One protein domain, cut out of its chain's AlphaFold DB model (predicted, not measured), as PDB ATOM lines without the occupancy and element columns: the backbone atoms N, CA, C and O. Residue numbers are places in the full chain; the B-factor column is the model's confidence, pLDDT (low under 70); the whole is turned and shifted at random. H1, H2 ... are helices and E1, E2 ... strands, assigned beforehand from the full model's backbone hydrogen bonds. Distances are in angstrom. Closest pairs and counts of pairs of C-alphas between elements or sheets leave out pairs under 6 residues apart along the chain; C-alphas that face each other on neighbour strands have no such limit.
ATOM      1  N   SER A  11     -36.035  -9.345   0.018       68.00
ATOM      2  CA  SER A  11     -36.596  -8.317  -0.874       68.00
ATOM      3  C   SER A  11     -37.031  -7.073  -0.105       68.00
ATOM      4  O   SER A  11     -36.723  -5.966  -0.518       68.00
ATOM      5  N   GLN A  12     -37.695  -7.248   1.040       75.19
ATOM      6  CA  GLN A  12     -38.176  -6.124   1.848       75.19
ATOM      7  C   GLN A  12     -37.023  -5.320   2.454       75.19
ATOM      8  O   GLN A  12     -37.110  -4.102   2.565       75.19
ATOM      9  N   TRP A  13     -35.927  -5.978   2.826       74.50
ATOM     10  CA  TRP A  13     -34.727  -5.278   3.264       74.50
ATOM     11  C   TRP A  13     -34.062  -4.483   2.154       74.50
ATOM     12  O   TRP A  13     -33.642  -3.352   2.391       74.50
ATOM     13  N   LEU A  14     -33.968  -5.065   0.958       76.75
ATOM     14  CA  LEU A  14     -33.405  -4.383  -0.201       76.75
ATOM     15  C   LEU A  14     -34.269  -3.184  -0.603       76.75
ATOM     16  O   LEU A  14     -33.719  -2.109  -0.804       76.75
ATOM     17  N   ASP A  15     -35.600  -3.315  -0.579       81.56
ATOM     18  CA  ASP A  15     -36.524  -2.198  -0.818       81.56
ATOM     19  C   ASP A  15     -36.288  -1.045   0.177       81.56
ATOM     20  O   ASP A  15     -36.282   0.130  -0.200       81.56
ATOM     21  N   VAL A  16     -36.052  -1.362   1.457       88.50
ATOM     22  CA  VAL A  16     -35.730  -0.354   2.480       88.50
ATOM     23  C   VAL A  16     -34.347   0.257   2.250       88.50
ATOM     24  O   VAL A  16     -34.189   1.466   2.408       88.50
ATOM     25  N   LEU A  17     -33.341  -0.527   1.861       86.00
ATOM     26  CA  LEU A  17     -32.013   0.006   1.546       86.00
ATOM     27  C   LEU A  17     -32.026   0.917   0.319       86.00
ATOM     28  O   LEU A  17     -31.397   1.971   0.365       86.00
ATOM     29  N   ASP A  18     -32.762   0.557  -0.730       86.94
ATOM     30  CA  ASP A  18     -32.936   1.388  -1.923       86.94
ATOM     31  C   ASP A  18     -33.649   2.694  -1.569       86.94
ATOM     32  O   ASP A  18     -33.224   3.781  -1.973       86.94
ATOM     33  N   TYR A  19     -34.688   2.606  -0.733       93.75
ATOM     34  CA  TYR A  19     -35.360   3.776  -0.185       93.75
ATOM     35  C   TYR A  19     -34.391   4.685   0.584       93.75
ATOM     36  O   TYR A  19     -34.316   5.887   0.314       93.75
ATOM     37  N   LEU A  20     -33.617   4.129   1.517       96.06
ATOM     38  CA  LEU A  20     -32.645   4.880   2.311       96.06
ATOM     39  C   LEU A  20     -31.543   5.485   1.432       96.06
ATOM     40  O   LEU A  20     -31.202   6.654   1.603       96.06
ATOM     41  N   ALA A  21     -31.031   4.743   0.451       94.56
ATOM     42  CA  ALA A  21     -30.047   5.244  -0.500       94.56
ATOM     43  C   ALA A  21     -30.589   6.456  -1.275       94.56
ATOM     44  O   ALA A  21     -29.906   7.475  -1.350       94.56
ATOM     45  N   ALA A  22     -31.836   6.405  -1.753       94.31
ATOM     46  CA  ALA A  22     -32.474   7.531  -2.437       94.31
ATOM     47  C   ALA A  22     -32.673   8.753  -1.519       94.31
ATOM     48  O   ALA A  22     -32.467   9.896  -1.934       94.31
ATOM     49  N   ARG A  23     -33.039   8.548  -0.243       96.88
ATOM     50  CA  ARG A  23     -33.119   9.656   0.732       96.88
ATOM     51  C   ARG A  23     -31.740  10.260   1.003       96.88
ATOM     52  O   ARG A  23     -31.637  11.471   1.185       96.88
ATOM     53  N   PHE A  24     -30.685   9.451   0.990       96.69
ATOM     54  CA  PHE A  24     -29.325   9.945   1.176       96.69
ATOM     55  C   PHE A  24     -28.761  10.656  -0.061       96.69
ATOM     56  O   PHE A  24     -28.082  11.674   0.086       96.69
ATOM     57  N   GLU A  25     -29.089  10.191  -1.272       95.88
ATOM     58  CA  GLU A  25     -28.838  10.920  -2.527       95.88
ATOM     59  C   GLU A  25     -29.392  12.343  -2.444       95.88
ATOM     60  O   GLU A  25     -28.681  13.306  -2.733       95.88
ATOM     61  N   ALA A  26     -30.637  12.485  -1.977       95.31
ATOM     62  CA  ALA A  26     -31.274  13.785  -1.796       95.31
ATOM     63  C   ALA A  26     -30.551  14.651  -0.750       95.31
ATOM     64  O   ALA A  26     -30.239  15.808  -1.028       95.31
ATOM     65  N   ALA A  27     -30.230  14.089   0.421       95.31
ATOM     66  CA  ALA A  27     -29.562  14.813   1.506       95.31
ATOM     67  C   ALA A  27     -28.156  15.308   1.124       95.31
ATOM     68  O   ALA A  27     -27.722  16.373   1.561       95.31
ATOM     69  N   THR A  28     -27.449  14.554   0.281       95.38
ATOM     70  CA  THR A  28     -26.077  14.878  -0.139       95.38
ATOM     71  C   THR A  28     -25.987  15.531  -1.515       95.38
ATOM     72  O   THR A  28     -24.889  15.889  -1.945       95.38
ATOM     73  N   SER A  29     -27.110  15.660  -2.231       94.44
ATOM     74  CA  SER A  29     -27.148  16.069  -3.646       94.44
ATOM     75  C   SER A  29     -26.140  15.302  -4.517       94.44
ATOM     76  O   SER A  29     -25.578  15.837  -5.473       94.44
ATOM     77  N   SER A  30     -25.876  14.044  -4.159       92.81
ATOM     78  CA  SER A  30     -24.889  13.181  -4.805       92.81
ATOM     79  C   SER A  30     -25.587  12.033  -5.506       92.81
ATOM     80  O   SER A  30     -26.596  11.538  -5.023       92.81
ATOM     81  N   LYS A  31     -25.015  11.560  -6.616       93.44
ATOM     82  CA  LYS A  31     -25.438  10.298  -7.230       93.44
ATOM     83  C   LYS A  31     -24.705   9.140  -6.564       93.44
ATOM     84  O   LYS A  31     -23.470   9.117  -6.572       93.44
ATOM     85  N   LEU A  32     -25.445   8.166  -6.052       90.94
ATOM     86  CA  LEU A  32     -24.880   7.014  -5.367       90.94
ATOM     87  C   LEU A  32     -24.711   5.815  -6.289       90.94
ATOM     88  O   LEU A  32     -25.467   5.557  -7.222       90.94
ATOM     89  N   HIS A  33     -23.674   5.046  -5.991       81.81
ATOM     90  CA  HIS A  33     -23.502   3.693  -6.477       81.81
ATOM     91  C   HIS A  33     -23.605   2.748  -5.287       81.81
ATOM     92  O   HIS A  33     -22.700   2.701  -4.447       81.81
ATOM     93  N   VAL A  34     -24.665   1.947  -5.255       77.81
ATOM     94  CA  VAL A  34     -24.840   0.897  -4.252       77.81
ATOM     95  C   VAL A  34     -24.036  -0.338  -4.669       77.81
ATOM     96  O   VAL A  34     -24.059  -0.773  -5.820       77.81
ATOM     97  N   GLY A  35     -23.199  -0.815  -3.759       67.62
ATOM     98  CA  GLY A  35     -22.282  -1.931  -3.935       67.62
ATOM     99  C   GLY A  35     -22.806  -3.210  -3.295       67.62
ATOM    100  O   GLY A  35     -23.996  -3.500  -3.315       67.62
ATOM    101  N   ARG A  36     -21.887  -4.011  -2.747       66.25
ATOM    102  CA  ARG A  36     -22.248  -5.244  -2.041       66.25
ATOM    103  C   ARG A  36     -22.964  -4.923  -0.731       66.25
ATOM    104  O   ARG A  36     -22.606  -3.962  -0.048       66.25
ATOM    105  N   TYR A  37     -23.899  -5.796  -0.379       65.44
ATOM    106  CA  TYR A  37     -24.561  -5.819   0.915       65.44
ATOM    107  C   TYR A  37     -23.922  -6.887   1.804       65.44
ATOM    108  O   TYR A  37     -23.440  -7.910   1.313       65.44
ATOM    109  N   TRP A  38     -23.915  -6.645   3.103       63.81
ATOM    110  CA  TRP A  38     -23.590  -7.622   4.132       63.81
ATOM    111  C   TRP A  38     -24.467  -7.346   5.337       63.81
ATOM    112  O   TRP A  38     -25.298  -6.446   5.331       63.81
ATOM    113  N   CYS A  39     -24.312  -8.157   6.366       62.88
ATOM    114  CA  CYS A  39     -25.261  -8.172   7.449       62.88
ATOM    115  C   CYS A  39     -24.496  -8.212   8.741       62.88
ATOM    116  O   CYS A  39     -23.583  -9.028   8.903       62.88
ATOM    117  N   ASP A  40     -24.844  -7.288   9.616       61.12
ATOM    118  CA  ASP A  40     -24.223  -7.136  10.908       61.12
ATOM    119  C   ASP A  40     -25.200  -7.606  11.985       61.12
ATOM    120  O   ASP A  40     -25.977  -6.842  12.554       61.12
ATOM    121  N   ASP A  41     -25.169  -8.905  12.243       54.53
ATOM    122  CA  ASP A  41     -25.866  -9.476  13.383       54.53
ATOM    123  C   ASP A  41     -24.886  -9.499  14.561       54.53
ATOM    124  O   ASP A  41     -24.341 -10.557  14.883       54.53
ATOM    125  N   ALA A  42     -24.620  -8.332  15.165       40.88
ATOM    126  CA  ALA A  42     -23.917  -8.223  16.439       40.88
ATOM    127  C   ALA A  42     -24.761  -8.932  17.517       40.88
ATOM    128  O   ALA A  42     -25.874  -8.513  17.831       40.88
ATOM    129  N   PRO A  43     -24.306 -10.055  18.066       37.31
ATOM    130  CA  PRO A  43     -25.159 -10.864  18.929       37.31
ATOM    131  C   PRO A  43     -25.211 -10.376  20.374       37.31
ATOM    132  O   PRO A  43     -24.296  -9.736  20.884       37.31
ATOM    133  N   GLY A  44     -26.328 -10.691  21.032       35.91
ATOM    134  CA  GLY A  44     -26.752 -10.045  22.276       35.91
ATOM    135  C   GLY A  44     -27.522  -8.747  22.017       35.91
ATOM    136  O   GLY A  44     -28.398  -8.392  22.811       35.91
ATOM    137  N   ASP A  45     -27.289  -8.101  20.872       43.28
ATOM    138  CA  ASP A  45     -28.166  -7.051  20.389       43.28
ATOM    139  C   ASP A  45     -29.421  -7.685  19.779       43.28
ATOM    140  O   ASP A  45     -29.385  -8.654  19.016       43.28
ATOM    141  N   GLN A  46     -30.587  -7.162  20.144       47.25
ATOM    142  CA  GLN A  46     -31.867  -7.658  19.636       47.25
ATOM    143  C   GLN A  46     -32.159  -7.141  18.224       47.25
ATOM    144  O   GLN A  46     -33.329  -7.031  17.838       47.25
ATOM    145  N   SER A  47     -31.110  -6.793  17.490       54.81
ATOM    146  CA  SER A  47     -31.130  -6.003  16.282       54.81
ATOM    147  C   SER A  47     -30.689  -6.835  15.085       54.81
ATOM    148  O   SER A  47     -29.509  -7.113  14.911       54.81
ATOM    149  N   ALA A  48     -31.636  -7.230  14.234       63.84
ATOM    150  CA  ALA A  48     -31.277  -7.666  12.887       63.84
ATOM    151  C   ALA A  48     -30.758  -6.451  12.116       63.84
ATOM    152  O   ALA A  48     -31.395  -5.394  12.198       63.84
ATOM    153  N   SER A  49     -29.665  -6.585  11.367       73.00
ATOM    154  CA  SER A  49     -29.233  -5.508  10.480       73.00
ATOM    155  C   SER A  49     -28.814  -5.984   9.097       73.00
ATOM    156  O   SER A  49     -28.323  -7.097   8.899       73.00
ATOM    157  N   ILE A  50     -29.012  -5.097   8.132       73.94
ATOM    158  CA  ILE A  50     -28.470  -5.204   6.789       73.94
ATOM    159  C   ILE A  50     -27.693  -3.927   6.497       73.94
ATOM    160  O   ILE A  50     -28.117  -2.818   6.827       73.94
ATOM    161  N   THR A  51     -26.543  -4.087   5.869       80.69
ATOM    162  CA  THR A  51     -25.637  -3.005   5.540       80.69
ATOM    163  C   THR A  51     -25.299  -3.035   4.061       80.69
ATOM    164  O   THR A  51     -25.045  -4.090   3.490       80.69
ATOM    165  N   ALA A  52     -25.258  -1.868   3.430       76.62
ATOM    166  CA  ALA A  52     -24.811  -1.691   2.059       76.62
ATOM    167  C   ALA A  52     -23.527  -0.872   2.016       76.62
ATOM    168  O   ALA A  52     -23.398   0.133   2.715       76.62
ATOM    169  N   ARG A  53     -22.614  -1.222   1.110       82.62
ATOM    170  CA  ARG A  53     -21.579  -0.282   0.679       82.62
ATOM    171  C   ARG A  53     -22.217   0.695  -0.284       82.62
ATOM    172  O   ARG A  53     -22.739   0.278  -1.311       82.62
ATOM    173  N   ILE A  54     -22.107   1.980  -0.008       87.88
ATOM    174  CA  ILE A  54     -22.501   3.038  -0.933       87.88
ATOM    175  C   ILE A  54     -21.296   3.927  -1.215       87.88
ATOM    176  O   ILE A  54     -20.372   4.018  -0.411       87.88
ATOM    177  N   ARG A  55     -21.269   4.557  -2.383       91.31
ATOM    178  CA  ARG A  55     -20.209   5.499  -2.751       91.31
ATOM    179  C   ARG A  55     -20.726   6.567  -3.691       91.31
ATOM    180  O   ARG A  55     -21.624   6.296  -4.487       91.31
ATOM    181  N   SER A  56     -20.088   7.724  -3.661       94.00
ATOM    182  CA  SER A  56     -20.282   8.801  -4.628       94.00
ATOM    183  C   SER A  56     -18.934   9.200  -5.200       94.00
ATOM    184  O   SER A  56     -17.939   9.179  -4.490       94.00
ATOM    185  N   ARG A  57     -18.905   9.591  -6.478       92.75
ATOM    186  CA  ARG A  57     -17.729  10.219  -7.111       92.75
ATOM    187  C   ARG A  57     -17.719  11.742  -6.969       92.75
ATOM    188  O   ARG A  57     -16.901  12.401  -7.598       92.75
ATOM    189  N   SER A  58     -18.674  12.287  -6.226       94.69
ATOM    190  CA  SER A  58     -18.744  13.701  -5.889       94.69
ATOM    191  C   SER A  58     -18.178  13.929  -4.486       94.69
ATOM    192  O   SER A  58     -18.268  13.022  -3.653       94.69
ATOM    193  N   PRO A  59     -17.657  15.136  -4.203       95.50
ATOM    194  CA  PRO A  59     -17.261  15.534  -2.858       95.50
ATOM    195  C   PRO A  59     -18.383  15.320  -1.842       95.50
ATOM    196  O   PRO A  59     -19.559  15.544  -2.146       95.50
ATOM    197  N   LEU A  60     -18.025  14.920  -0.623       95.31
ATOM    198  CA  LEU A  60     -18.976  14.869   0.481       95.31
ATOM    199  C   LEU A  60     -19.308  16.312   0.907       95.31
ATOM    200  O   LEU A  60     -18.384  17.077   1.193       95.31
ATOM    201  N   PRO A  61     -20.587  16.723   0.968       93.75
ATOM    202  CA  PRO A  61     -20.937  18.090   1.339       93.75
ATOM    203  C   PRO A  61     -20.329  18.509   2.683       93.75
ATOM    204  O   PRO A  61     -20.382  17.770   3.663       93.75
ATOM    205  N   GLY A  62     -19.741  19.705   2.722       91.00
ATOM    206  CA  GLY A  62     -19.113  20.250   3.930       91.00
ATOM    207  C   GLY A  62     -17.747  19.651   4.288       91.00
ATOM    208  O   GLY A  62     -17.180  20.045   5.305       91.00
ATOM    209  N   VAL A  63     -17.196  18.745   3.470       93.38
ATOM    210  CA  VAL A  63     -15.861  18.161   3.666       93.38
ATOM    211  C   VAL A  63     -15.052  18.253   2.375       93.38
ATOM    212  O   VAL A  63     -15.493  17.811   1.315       93.38
ATOM    213  N   GLU A  64     -13.837  18.794   2.456       94.50
ATOM    214  CA  GLU A  64     -12.906  18.795   1.325       94.50
ATOM    215  C   GLU A  64     -12.537  17.351   0.953       94.50
ATOM    216  O   GLU A  64     -11.855  16.653   1.697       94.50
ATOM    217  N   SER A  65     -13.052  16.880  -0.180       95.62
ATOM    218  CA  SER A  65     -12.892  15.509  -0.670       95.62
ATOM    219  C   SER A  65     -13.149  15.462  -2.174       95.62
ATOM    220  O   SER A  65     -13.875  16.302  -2.698       95.62
ATOM    221  N   ASP A  66     -12.575  14.483  -2.869       95.44
ATOM    222  CA  ASP A  66     -12.840  14.248  -4.297       95.44
ATOM    223  C   ASP A  66     -14.009  13.268  -4.487       95.44
ATOM    224  O   ASP A  66     -14.769  13.351  -5.450       95.44
ATOM    225  N   TYR A  67     -14.138  12.316  -3.565       94.62
ATOM    226  CA  TYR A  67     -15.180  11.297  -3.526       94.62
ATOM    227  C   TYR A  67     -15.295  10.754  -2.099       94.62
ATOM    228  O   TYR A  67     -14.488  11.064  -1.217       94.62
ATOM    229  N   TRP A  68     -16.291   9.911  -1.867       94.62
ATOM    230  CA  TRP A  68     -16.468   9.259  -0.579       94.62
ATOM    231  C   TRP A  68     -17.111   7.892  -0.742       94.62
ATOM    232  O   TRP A  68     -17.787   7.589  -1.733       94.62
ATOM    233  N   GLU A  69     -16.909   7.065   0.269       92.94
ATOM    234  CA  GLU A  69     -17.546   5.767   0.381       92.94
ATOM    235  C   GLU A  69     -18.105   5.599   1.797       92.94
ATOM    236  O   GLU A  69     -17.643   6.252   2.729       92.94
ATOM    237  N   ALA A  70     -19.146   4.790   1.972       92.19
ATOM    238  CA  ALA A  70     -19.810   4.654   3.258       92.19
ATOM    239  C   ALA A  70     -20.461   3.283   3.452       92.19
ATOM    240  O   ALA A  70     -20.790   2.585   2.484       92.19
ATOM    241  N   ALA A  71     -20.697   2.939   4.713       90.12
ATOM    242  CA  ALA A  71     -21.567   1.842   5.113       90.12
ATOM    243  C   ALA A  71     -22.952   2.397   5.485       90.12
ATOM    244  O   ALA A  71     -23.065   3.150   6.447       90.12
ATOM    245  N   LEU A  72     -23.991   2.040   4.724       91.38
ATOM    246  CA  LEU A  72     -25.397   2.322   5.037       91.38
ATOM    247  C   LEU A  72     -25.972   1.145   5.816       91.38
ATOM    248  O   LEU A  72     -26.221   0.101   5.223       91.38
ATOM    249  N   CYS A  73     -26.184   1.308   7.116       88.88
ATOM    250  CA  CYS A  73     -26.727   0.277   7.997       88.88
ATOM    251  C   CYS A  73     -28.203   0.543   8.281       88.88
ATOM    252  O   CYS A  73     -28.549   1.616   8.768       88.88
ATOM    253  N   TYR A  74     -29.054  -0.450   8.035       87.88
ATOM    254  CA  TYR A  74     -30.436  -0.504   8.497       87.88
ATOM    255  C   TYR A  74     -30.557  -1.592   9.557       87.88
ATOM    256  O   TYR A  74     -30.318  -2.768   9.287       87.88
ATOM    257  N   THR A  75     -30.935  -1.190  10.764       83.81
ATOM    258  CA  THR A  75     -30.834  -2.019  11.959       83.81
ATOM    259  C   THR A  75     -32.125  -1.959  12.772       83.81
ATOM    260  O   THR A  75     -32.745  -0.909  12.927       83.81
ATOM    261  N   GLY A  76     -32.556  -3.092  13.317       74.38
ATOM    262  CA  GLY A  76     -33.769  -3.186  14.126       74.38
ATOM    263  C   GLY A  76     -33.533  -2.919  15.597       74.38
ATOM    264  O   GLY A  76     -32.480  -3.223  16.130       74.38
ATOM    265  N   ARG A  77     -34.526  -2.390  16.303       69.50
ATOM    266  CA  ARG A  77     -34.562  -2.317  17.769       69.50
ATOM    267  C   ARG A  77     -35.953  -2.700  18.252       69.50
ATOM    268  O   ARG A  77     -36.922  -2.676  17.500       69.50
ATOM    269  N   LYS A  78     -36.099  -2.954  19.560       60.84
ATOM    270  CA  LYS A  78     -37.411  -3.204  20.199       60.84
ATOM    271  C   LYS A  78     -38.487  -2.148  19.873       60.84
ATOM    272  O   LYS A  78     -39.663  -2.448  20.021       60.84
ATOM    273  N   LYS A  79     -38.092  -0.926  19.492       69.75
ATOM    274  CA  LYS A  79     -38.982   0.211  19.197       69.75
ATOM    275  C   LYS A  79     -39.115   0.533  17.694       69.75
ATOM    276  O   LYS A  79     -39.603   1.609  17.377       69.75
ATOM    277  N   GLY A  80     -38.683  -0.358  16.798       78.88
ATOM    278  CA  GLY A  80     -38.693  -0.141  15.343       78.88
ATOM    279  C   GLY A  80     -37.292  -0.141  14.733       78.88
ATOM    280  O   GLY A  80     -36.310  -0.434  15.418       78.88
ATOM    281  N   GLY A  81     -37.201   0.167  13.443       82.75
ATOM    282  CA  GLY A  81     -35.935   0.271  12.725       82.75
ATOM    283  C   GLY A  81     -35.247   1.621  12.917       82.75
ATOM    284  O   GLY A  81     -35.894   2.650  13.119       82.75
ATOM    285  N   TYR A  82     -33.924   1.628  12.811       88.00
ATOM    286  CA  TYR A  82     -33.105   2.828  12.668       88.00
ATOM    287  C   TYR A  82     -32.101   2.625  11.537       88.00
ATOM    288  O   TYR A  82     -31.747   1.492  11.212       88.00
ATOM    289  N   ALA A  83     -31.647   3.719  10.932       92.56
ATOM    290  CA  ALA A  83     -30.629   3.657   9.899       92.56
ATOM    291  C   ALA A  83     -29.560   4.724  10.107       92.56
ATOM    292  O   ALA A  83     -29.875   5.870  10.433       92.56
ATOM    293  N   ASN A  84     -28.309   4.327   9.902       94.12
ATOM    294  CA  ASN A  84     -27.133   5.182   9.998       94.12
ATOM    295  C   ASN A  84     -26.260   5.000   8.761       94.12
ATOM    296  O   ASN A  84     -26.253   3.938   8.140       94.12
ATOM    297  N   ILE A  85     -25.482   6.028   8.442       94.50
ATOM    298  CA  ILE A  85     -24.445   5.972   7.421       94.50
ATOM    299  C   ILE A  85     -23.123   6.406   8.039       94.50
ATOM    300  O   ILE A  85     -23.019   7.505   8.585       94.50
ATOM    301  N   TYR A  86     -22.122   5.540   7.914       93.31
ATOM    302  CA  TYR A  86     -20.744   5.773   8.337       93.31
ATOM    303  C   TYR A  86     -19.920   6.130   7.099       93.31
ATOM    304  O   TYR A  86     -19.571   5.238   6.325       93.31
ATOM    305  N   ALA A  87     -19.703   7.424   6.850       94.62
ATOM    306  CA  ALA A  87     -19.072   7.915   5.628       94.62
ATOM    307  C   ALA A  87     -17.591   8.263   5.817       94.62
ATOM    308  O   ALA A  87     -17.214   9.002   6.727       94.62
ATOM    309  N   PHE A  88     -16.782   7.779   4.880       93.81
ATOM    310  CA  PHE A  88     -15.339   7.944   4.794       93.81
ATOM    311  C   PHE A  88     -15.021   8.800   3.557       93.81
ATOM    312  O   PHE A  88     -15.066   8.306   2.424       93.81
ATOM    313  N   PRO A  89     -14.783  10.110   3.736       95.19
ATOM    314  CA  PRO A  89     -14.367  10.987   2.653       95.19
ATOM    315  C   PRO A  89     -12.902  10.746   2.288       95.19
ATOM    316  O   PRO A  89     -12.063  10.502   3.155       95.19
ATOM    317  N   PHE A  90     -12.585  10.864   1.001       94.06
ATOM    318  CA  PHE A  90     -11.227  10.711   0.497       94.06
ATOM    319  C   PHE A  90     -10.827  11.898  -0.376       94.06
ATOM    320  O   PHE A  90     -11.603  12.391  -1.197       94.06
ATOM    321  N   LEU A  91      -9.574  12.315  -0.238       93.94
ATOM    322  CA  LEU A  91      -8.948  13.364  -1.034       93.94
ATOM    323  C   LEU A  91      -7.623  12.823  -1.565       93.94
ATOM    324  O   LEU A  91      -6.760  12.420  -0.780       93.94
ATOM    325  N   ARG A  92      -7.456  12.792  -2.894       91.62
ATOM    326  CA  ARG A  92      -6.247  12.251  -3.548       91.62
ATOM    327  C   ARG A  92      -5.860  10.866  -3.007       91.62
ATOM    328  O   ARG A  92      -4.732  10.657  -2.567       91.62
ATOM    329  N   GLU A  93      -6.837   9.960  -2.985       86.12
ATOM    330  CA  GLU A  93      -6.712   8.561  -2.523       86.12
ATOM    331  C   GLU A  93      -6.408   8.352  -1.034       86.12
ATOM    332  O   GLU A  93      -6.278   7.212  -0.603       86.12
ATOM    333  N   SER A  94      -6.361   9.416  -0.229       86.94
ATOM    334  CA  SER A  94      -6.129   9.316   1.211       86.94
ATOM    335  C   SER A  94      -7.385   9.701   2.005       86.94
ATOM    336  O   SER A  94      -8.074  10.650   1.612       86.94
ATOM    337  N   PRO A  95      -7.696   8.992   3.107       88.50
ATOM    338  CA  PRO A  95      -8.800   9.326   3.994       88.50
ATOM    339  C   PRO A  95      -8.680  10.749   4.536       88.50
ATOM    340  O   PRO A  95      -7.591  11.215   4.883       88.50
ATOM    341  N   VAL A  96      -9.816  11.431   4.630       89.88
ATOM    342  CA  VAL A  96      -9.935  12.750   5.250       89.88
ATOM    343  C   VAL A  96     -10.549  12.579   6.633       89.88
ATOM    344  O   VAL A  96     -11.604  11.970   6.782       89.88
ATOM    345  N   THR A  97      -9.886  13.140   7.637       85.50
ATOM    346  CA  THR A  97     -10.357  13.209   9.026       85.50
ATOM    347  C   THR A  97     -10.744  14.645   9.370       85.50
ATOM    348  O   THR A  97     -10.547  15.567   8.569       85.50
ATOM    349  N   ARG A  98     -11.222  14.892  10.595       84.19
ATOM    350  CA  ARG A  98     -11.500  16.257  11.058       84.19
ATOM    351  C   ARG A  98     -10.281  17.185  10.976       84.19
ATOM    352  O   ARG A  98     -10.450  18.399  10.871       84.19
ATOM    353  N   ARG A  99      -9.067  16.635  11.072       82.00
ATOM    354  CA  ARG A  99      -7.804  17.393  11.115       82.00
ATOM    355  C   ARG A  99      -7.179  17.607   9.737       82.00
ATOM    356  O   ARG A  99      -6.172  18.301   9.642       82.00
ATOM    357  N   GLY A 100      -7.773  17.038   8.691       84.19
ATOM    358  CA  GLY A 100      -7.241  17.045   7.334       84.19
ATOM    359  C   GLY A 100      -6.976  15.634   6.821       84.19
ATOM    360  O   GLY A 100      -7.471  14.641   7.360       84.19
ATOM    361  N   ARG A 101      -6.212  15.549   5.734       85.19
ATOM    362  CA  ARG A 101      -5.885  14.292   5.066       85.19
ATOM    363  C   ARG A 101      -4.883  13.491   5.896       85.19
ATOM    364  O   ARG A 101      -3.866  14.034   6.317       85.19
ATOM    365  N   LEU A 102      -5.136  12.196   6.075       78.25
ATOM    366  CA  LEU A 102      -4.287  11.318   6.888       78.25
ATOM    367  C   LEU A 102      -2.832  11.296   6.398       78.25
ATOM    368  O   LEU A 102      -1.903  11.337   7.194       78.25
ATOM    369  N   ALA A 103      -2.628  11.302   5.078       78.56
ATOM    370  CA  ALA A 103      -1.295  11.324   4.473       78.56
ATOM    371  C   ALA A 103      -0.486  12.610   4.748       78.56
ATOM    372  O   ALA A 103       0.712  12.625   4.473       78.56
ATOM    373  N   ASP A 104      -1.120  13.674   5.256       82.88
ATOM    374  CA  ASP A 104      -0.449  14.910   5.682       82.88
ATOM    375  C   ASP A 104      -0.182  14.933   7.205       82.88
ATOM    376  O   ASP A 104       0.386  15.896   7.724       82.88
ATOM    377  N   GLY A 105      -0.606  13.883   7.917       73.19
ATOM    378  CA  GLY A 105      -0.441  13.694   9.355       73.19
ATOM    379  C   GLY A 105       0.846  12.962   9.747       73.19
ATOM    380  O   GLY A 105       1.836  12.925   9.011       73.19
ATOM    381  N   LEU A 106       0.844  12.391  10.951       69.50
ATOM    382  CA  LEU A 106       1.961  11.610  11.477       69.50
ATOM    383  C   LEU A 106       1.940  10.163  10.941       69.50
ATOM    384  O   LEU A 106       0.874   9.635  10.639       69.50
ATOM    385  N   PRO A 107       3.092   9.461  10.893       54.16
ATOM    386  CA  PRO A 107       3.180   8.089  10.370       54.16
ATOM    387  C   PRO A 107       2.308   7.039  11.077       54.16
ATOM    388  O   PRO A 107       2.098   5.966  10.519       54.16
ATOM    389  N   ASN A 108       1.837   7.337  12.291       58.97
ATOM    390  CA  ASN A 108       1.000   6.455  13.108       58.97
ATOM    391  C   ASN A 108      -0.430   6.999  13.269       58.97
ATOM    392  O   ASN A 108      -1.141   6.562  14.172       58.97
ATOM    393  N   ASP A 109      -0.832   7.991  12.471       59.81
ATOM    394  CA  ASP A 109      -2.218   8.444  12.487       59.81
ATOM    395  C   ASP A 109      -3.093   7.345  11.867       59.81
ATOM    396  O   ASP A 109      -2.899   6.932  10.722       59.81
ATOM    397  N   GLU A 110      -4.056   6.860  12.643       60.94
ATOM    398  CA  GLU A 110      -5.048   5.880  12.209       60.94
ATOM    399  C   GLU A 110      -6.387   6.565  11.925       60.94
ATOM    400  O   GLU A 110      -6.736   7.590  12.518       60.94
ATOM    401  N   VAL A 111      -7.157   5.987  11.001       58.88
ATOM    402  CA  VAL A 111      -8.529   6.422  10.730       58.88
ATOM    403  C   VAL A 111      -9.450   5.746  11.729       58.88
ATOM    404  O   VAL A 111      -9.881   4.627  11.507       58.88
ATOM    405  N   ASP A 112      -9.794   6.438  12.806       69.06
ATOM    406  CA  ASP A 112     -10.908   6.027  13.674       69.06
ATOM    407  C   ASP A 112     -11.997   7.109  13.714       69.06
ATOM    408  O   ASP A 112     -12.719   7.275  14.688       69.06
ATOM    409  N   GLU A 113     -12.089   7.889  12.632       78.81
ATOM    410  CA  GLU A 113     -13.031   8.993  12.463       78.81
ATOM    411  C   GLU A 113     -13.842   8.819  11.179       78.81
ATOM    412  O   GLU A 113     -13.298   8.538  10.111       78.81
ATOM    413  N   PHE A 114     -15.146   9.062  11.262       89.00
ATOM    414  CA  PHE A 114     -16.055   9.056  10.117       89.00
ATOM    415  C   PHE A 114     -17.089  10.175  10.230       89.00
ATOM    416  O   PHE A 114     -17.340  10.721  11.307       89.00
ATOM    417  N   ARG A 115     -17.721  10.531   9.108       93.75
ATOM    418  CA  ARG A 115     -18.905  11.400   9.104       93.75
ATOM    419  C   ARG A 115     -20.144  10.545   9.324       93.75
ATOM    420  O   ARG A 115     -20.437   9.667   8.515       93.75
ATOM    421  N   LEU A 116     -20.867  10.806  10.407       94.69
ATOM    422  CA  LEU A 116     -22.087  10.082  10.738       94.69
ATOM    423  C   LEU A 116     -23.300  10.809  10.161       94.69
ATOM    424  O   LEU A 116     -23.504  11.991  10.431       94.69
ATOM    425  N   TRP A 117     -24.142  10.080   9.442       96.56
ATOM    426  CA  TRP A 117     -25.494  10.523   9.121       96.56
ATOM    427  C   TRP A 117     -26.505   9.582   9.747       96.56
ATOM    428  O   TRP A 117     -26.315   8.367   9.754       96.56
ATOM    429  N   GLN A 118     -27.588  10.144  10.263       95.81
ATOM    430  CA  GLN A 118     -28.641   9.384  10.921       95.81
ATOM    431  C   GLN A 118     -29.971   9.650  10.231       95.81
ATOM    432  O   GLN A 118     -30.246  10.786   9.856       95.81
ATOM    433  N   PHE A 119     -30.773   8.600  10.069       95.62
ATOM    434  CA  PHE A 119     -32.111   8.710   9.508       95.62
ATOM    435  C   PHE A 119     -33.142   9.013  10.600       95.62
ATOM    436  O   PHE A 119     -33.416   8.167  11.458       95.62
ATOM    437  N   ASP A 120     -33.731  10.201  10.556       92.06
ATOM    438  CA  ASP A 120     -34.786  10.674  11.450       92.06
ATOM    439  C   ASP A 120     -35.819  11.503  10.681       92.06
ATOM    440  O   ASP A 120     -35.515  12.111   9.665       92.06
ATOM    441  N   ASP A 121     -37.086  11.445  11.104       89.56
ATOM    442  CA  ASP A 121     -38.198  12.185  10.477       89.56
ATOM    443  C   ASP A 121     -38.238  12.114   8.943       89.56
ATOM    444  O   ASP A 121     -38.625  13.040   8.237       89.56
ATOM    445  N   ASN A 122     -37.913  10.919   8.445       90.88
ATOM    446  CA  ASN A 122     -37.878  10.563   7.039       90.88
ATOM    447  C   ASN A 122     -36.697  11.136   6.246       90.88
ATOM    448  O   ASN A 122     -36.683  10.992   5.030       90.88
ATOM    449  N   GLU A 123     -35.706  11.759   6.860       95.25
ATOM    450  CA  GLU A 123     -34.569  12.374   6.173       95.25
ATOM    451  C   GLU A 123     -33.251  11.944   6.814       95.25
ATOM    452  O   GLU A 123     -33.226  11.383   7.905       95.25
ATOM    453  N   PHE A 124     -32.145  12.142   6.097       96.44
ATOM    454  CA  PHE A 124     -30.818  11.953   6.671       96.44
ATOM    455  C   PHE A 124     -30.285  13.293   7.166       96.44
ATOM    456  O   PHE A 124     -30.147  14.231   6.381       96.44
ATOM    457  N   ALA A 125     -29.925  13.348   8.445       96.06
ATOM    458  CA  ALA A 125     -29.264  14.490   9.059       96.06
ATOM    459  C   ALA A 125     -27.777  14.200   9.308       96.06
ATOM    460  O   ALA A 125     -27.417  13.137   9.825       96.06
ATOM    461  N   ASP A 126     -26.915  15.161   8.972       96.06
ATOM    462  CA  ASP A 126     -25.481  15.120   9.272       96.06
ATOM    463  C   ASP A 126     -25.268  15.330  10.780       96.06
ATOM    464  O   ASP A 126     -25.648  16.360  11.343       96.06
ATOM    465  N   ARG A 127     -24.671  14.342  11.450       95.69
ATOM    466  CA  ARG A 127     -24.362  14.366  12.890       95.69
ATOM    467  C   ARG A 127     -22.924  14.783  13.189       95.69
ATOM    468  O   ARG A 127     -22.543  14.861  14.353       95.69
ATOM    469  N   GLY A 128     -22.140  15.098  12.166       94.12
ATOM    470  CA  GLY A 128     -20.766  15.543  12.302       94.12
ATOM    471  C   GLY A 128     -19.739  14.416  12.214       94.12
ATOM    472  O   GLY A 128     -20.007  13.314  11.736       94.12
ATOM    473  N   TRP A 129     -18.526  14.734  12.666       89.56
ATOM    474  CA  TRP A 129     -17.458  13.757  12.863       89.56
ATOM    475  C   TRP A 129     -17.742  12.915  14.106       89.56
ATOM    476  O   TRP A 129     -18.121  13.456  15.146       89.56
ATOM    477  N   CYS A 130     -17.539  11.611  13.993       87.44
ATOM    478  CA  CYS A 130     -17.799  10.628  15.029       87.44
ATOM    479  C   CYS A 130     -16.664   9.592  15.057       87.44
ATOM    480  O   CYS A 130     -15.900   9.488  14.098       87.44
ATOM    481  N   TYR A 131     -16.574   8.866  16.167       77.88
ATOM    482  CA  TYR A 131     -15.618   7.792  16.424       77.88
ATOM    483  C   TYR A 131     -16.413   6.508  16.687       77.88
ATOM    484  O   TYR A 131     -17.567   6.611  17.125       77.88
TER     485      TYR A 131
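What this domain is: This is residues 11 to 131 of the 279 residues of an uncharacterized protein of Symmachiella dynata (UniProt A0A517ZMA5). One strongly twisted antiparallel sheet wraps partly round a single long helix, H1, which packs in its hollow with E2 and E3 on one part and E7 on another. The long strands E3 and E4 make the middle of the sheet, and the short strand E5, with the long link of residues 98 to 113 after it, lies at one end of the model. The printed part has 121 residues, with one named helix followed by seven named strands, E1 to E7, in a branched sheet; the class is mixed, helices and strands. It is compact, with a radius of gyration of the C-alphas of 14.8 A, and spans 43 by 33 by 26 A.

Where its parts are: Find C-alpha 11 at (-36.596, -8.317, -0.874); from there H1 runs through residues 11 to 28, 25.5 A long. Next come E1, residues 33 to 38, 15.5 A, and E2, residues 49 to 56, 22.7 A. E3 takes residues 67 to 77, 31.9 A, and E4 residues 80 to 91, 36.5 A, ending at C-alpha 91 at (-8.948, 13.364, -1.034). E5 is residues 94 to 97, 9.7 A. E6, residues 114 to 120, measures 18.8 A, and E7, residues 123 to 130, measures 19.0 A, ending at C-alpha 130 at (-17.799, 10.628, 15.029).

How they stand to each other: Start at E4, which has three neighbours: E3 lies on one side of it, E5 and E6 on the other side. E1 to E5 form a meander, each strand the antiparallel neighbour of the one before. Look for N 73 and O 84 between E3 and E4, 2.8 A; N 52 and O 72 between E2 and E3, 2.8 A; N 35 and O 53 between E1 and E2, 2.7 A. The pairing of E4 is staggered: N 96 of E5 is 2.8 A from O 89, and N 85 is 2.8 A from O 117 of E6. E6 and E7 are a hairpin, with N 127 and O 116 at 2.8 A. H1 is on the sheet; its closest C-alphas to E7 are those of Ala 27 and Phe 124, 6.0 A, and to E3 those of Leu 17 and Tyr 74, 7.1 A. In H1 every O i to N i+4 pair is within hydrogen-bond range. E1 and E7 are apart.

The domain as a whole: The two C-alphas farthest apart, those of Ser 11 and Leu 106, are 45.1 A from each other. The printed part has no cut, and its one long link joins E5 to E6. The mean pLDDT of the printed part is 82.9; look for values under 70 at residue 11 and residues 35 to 48, 77 to 79 and 106 to 112.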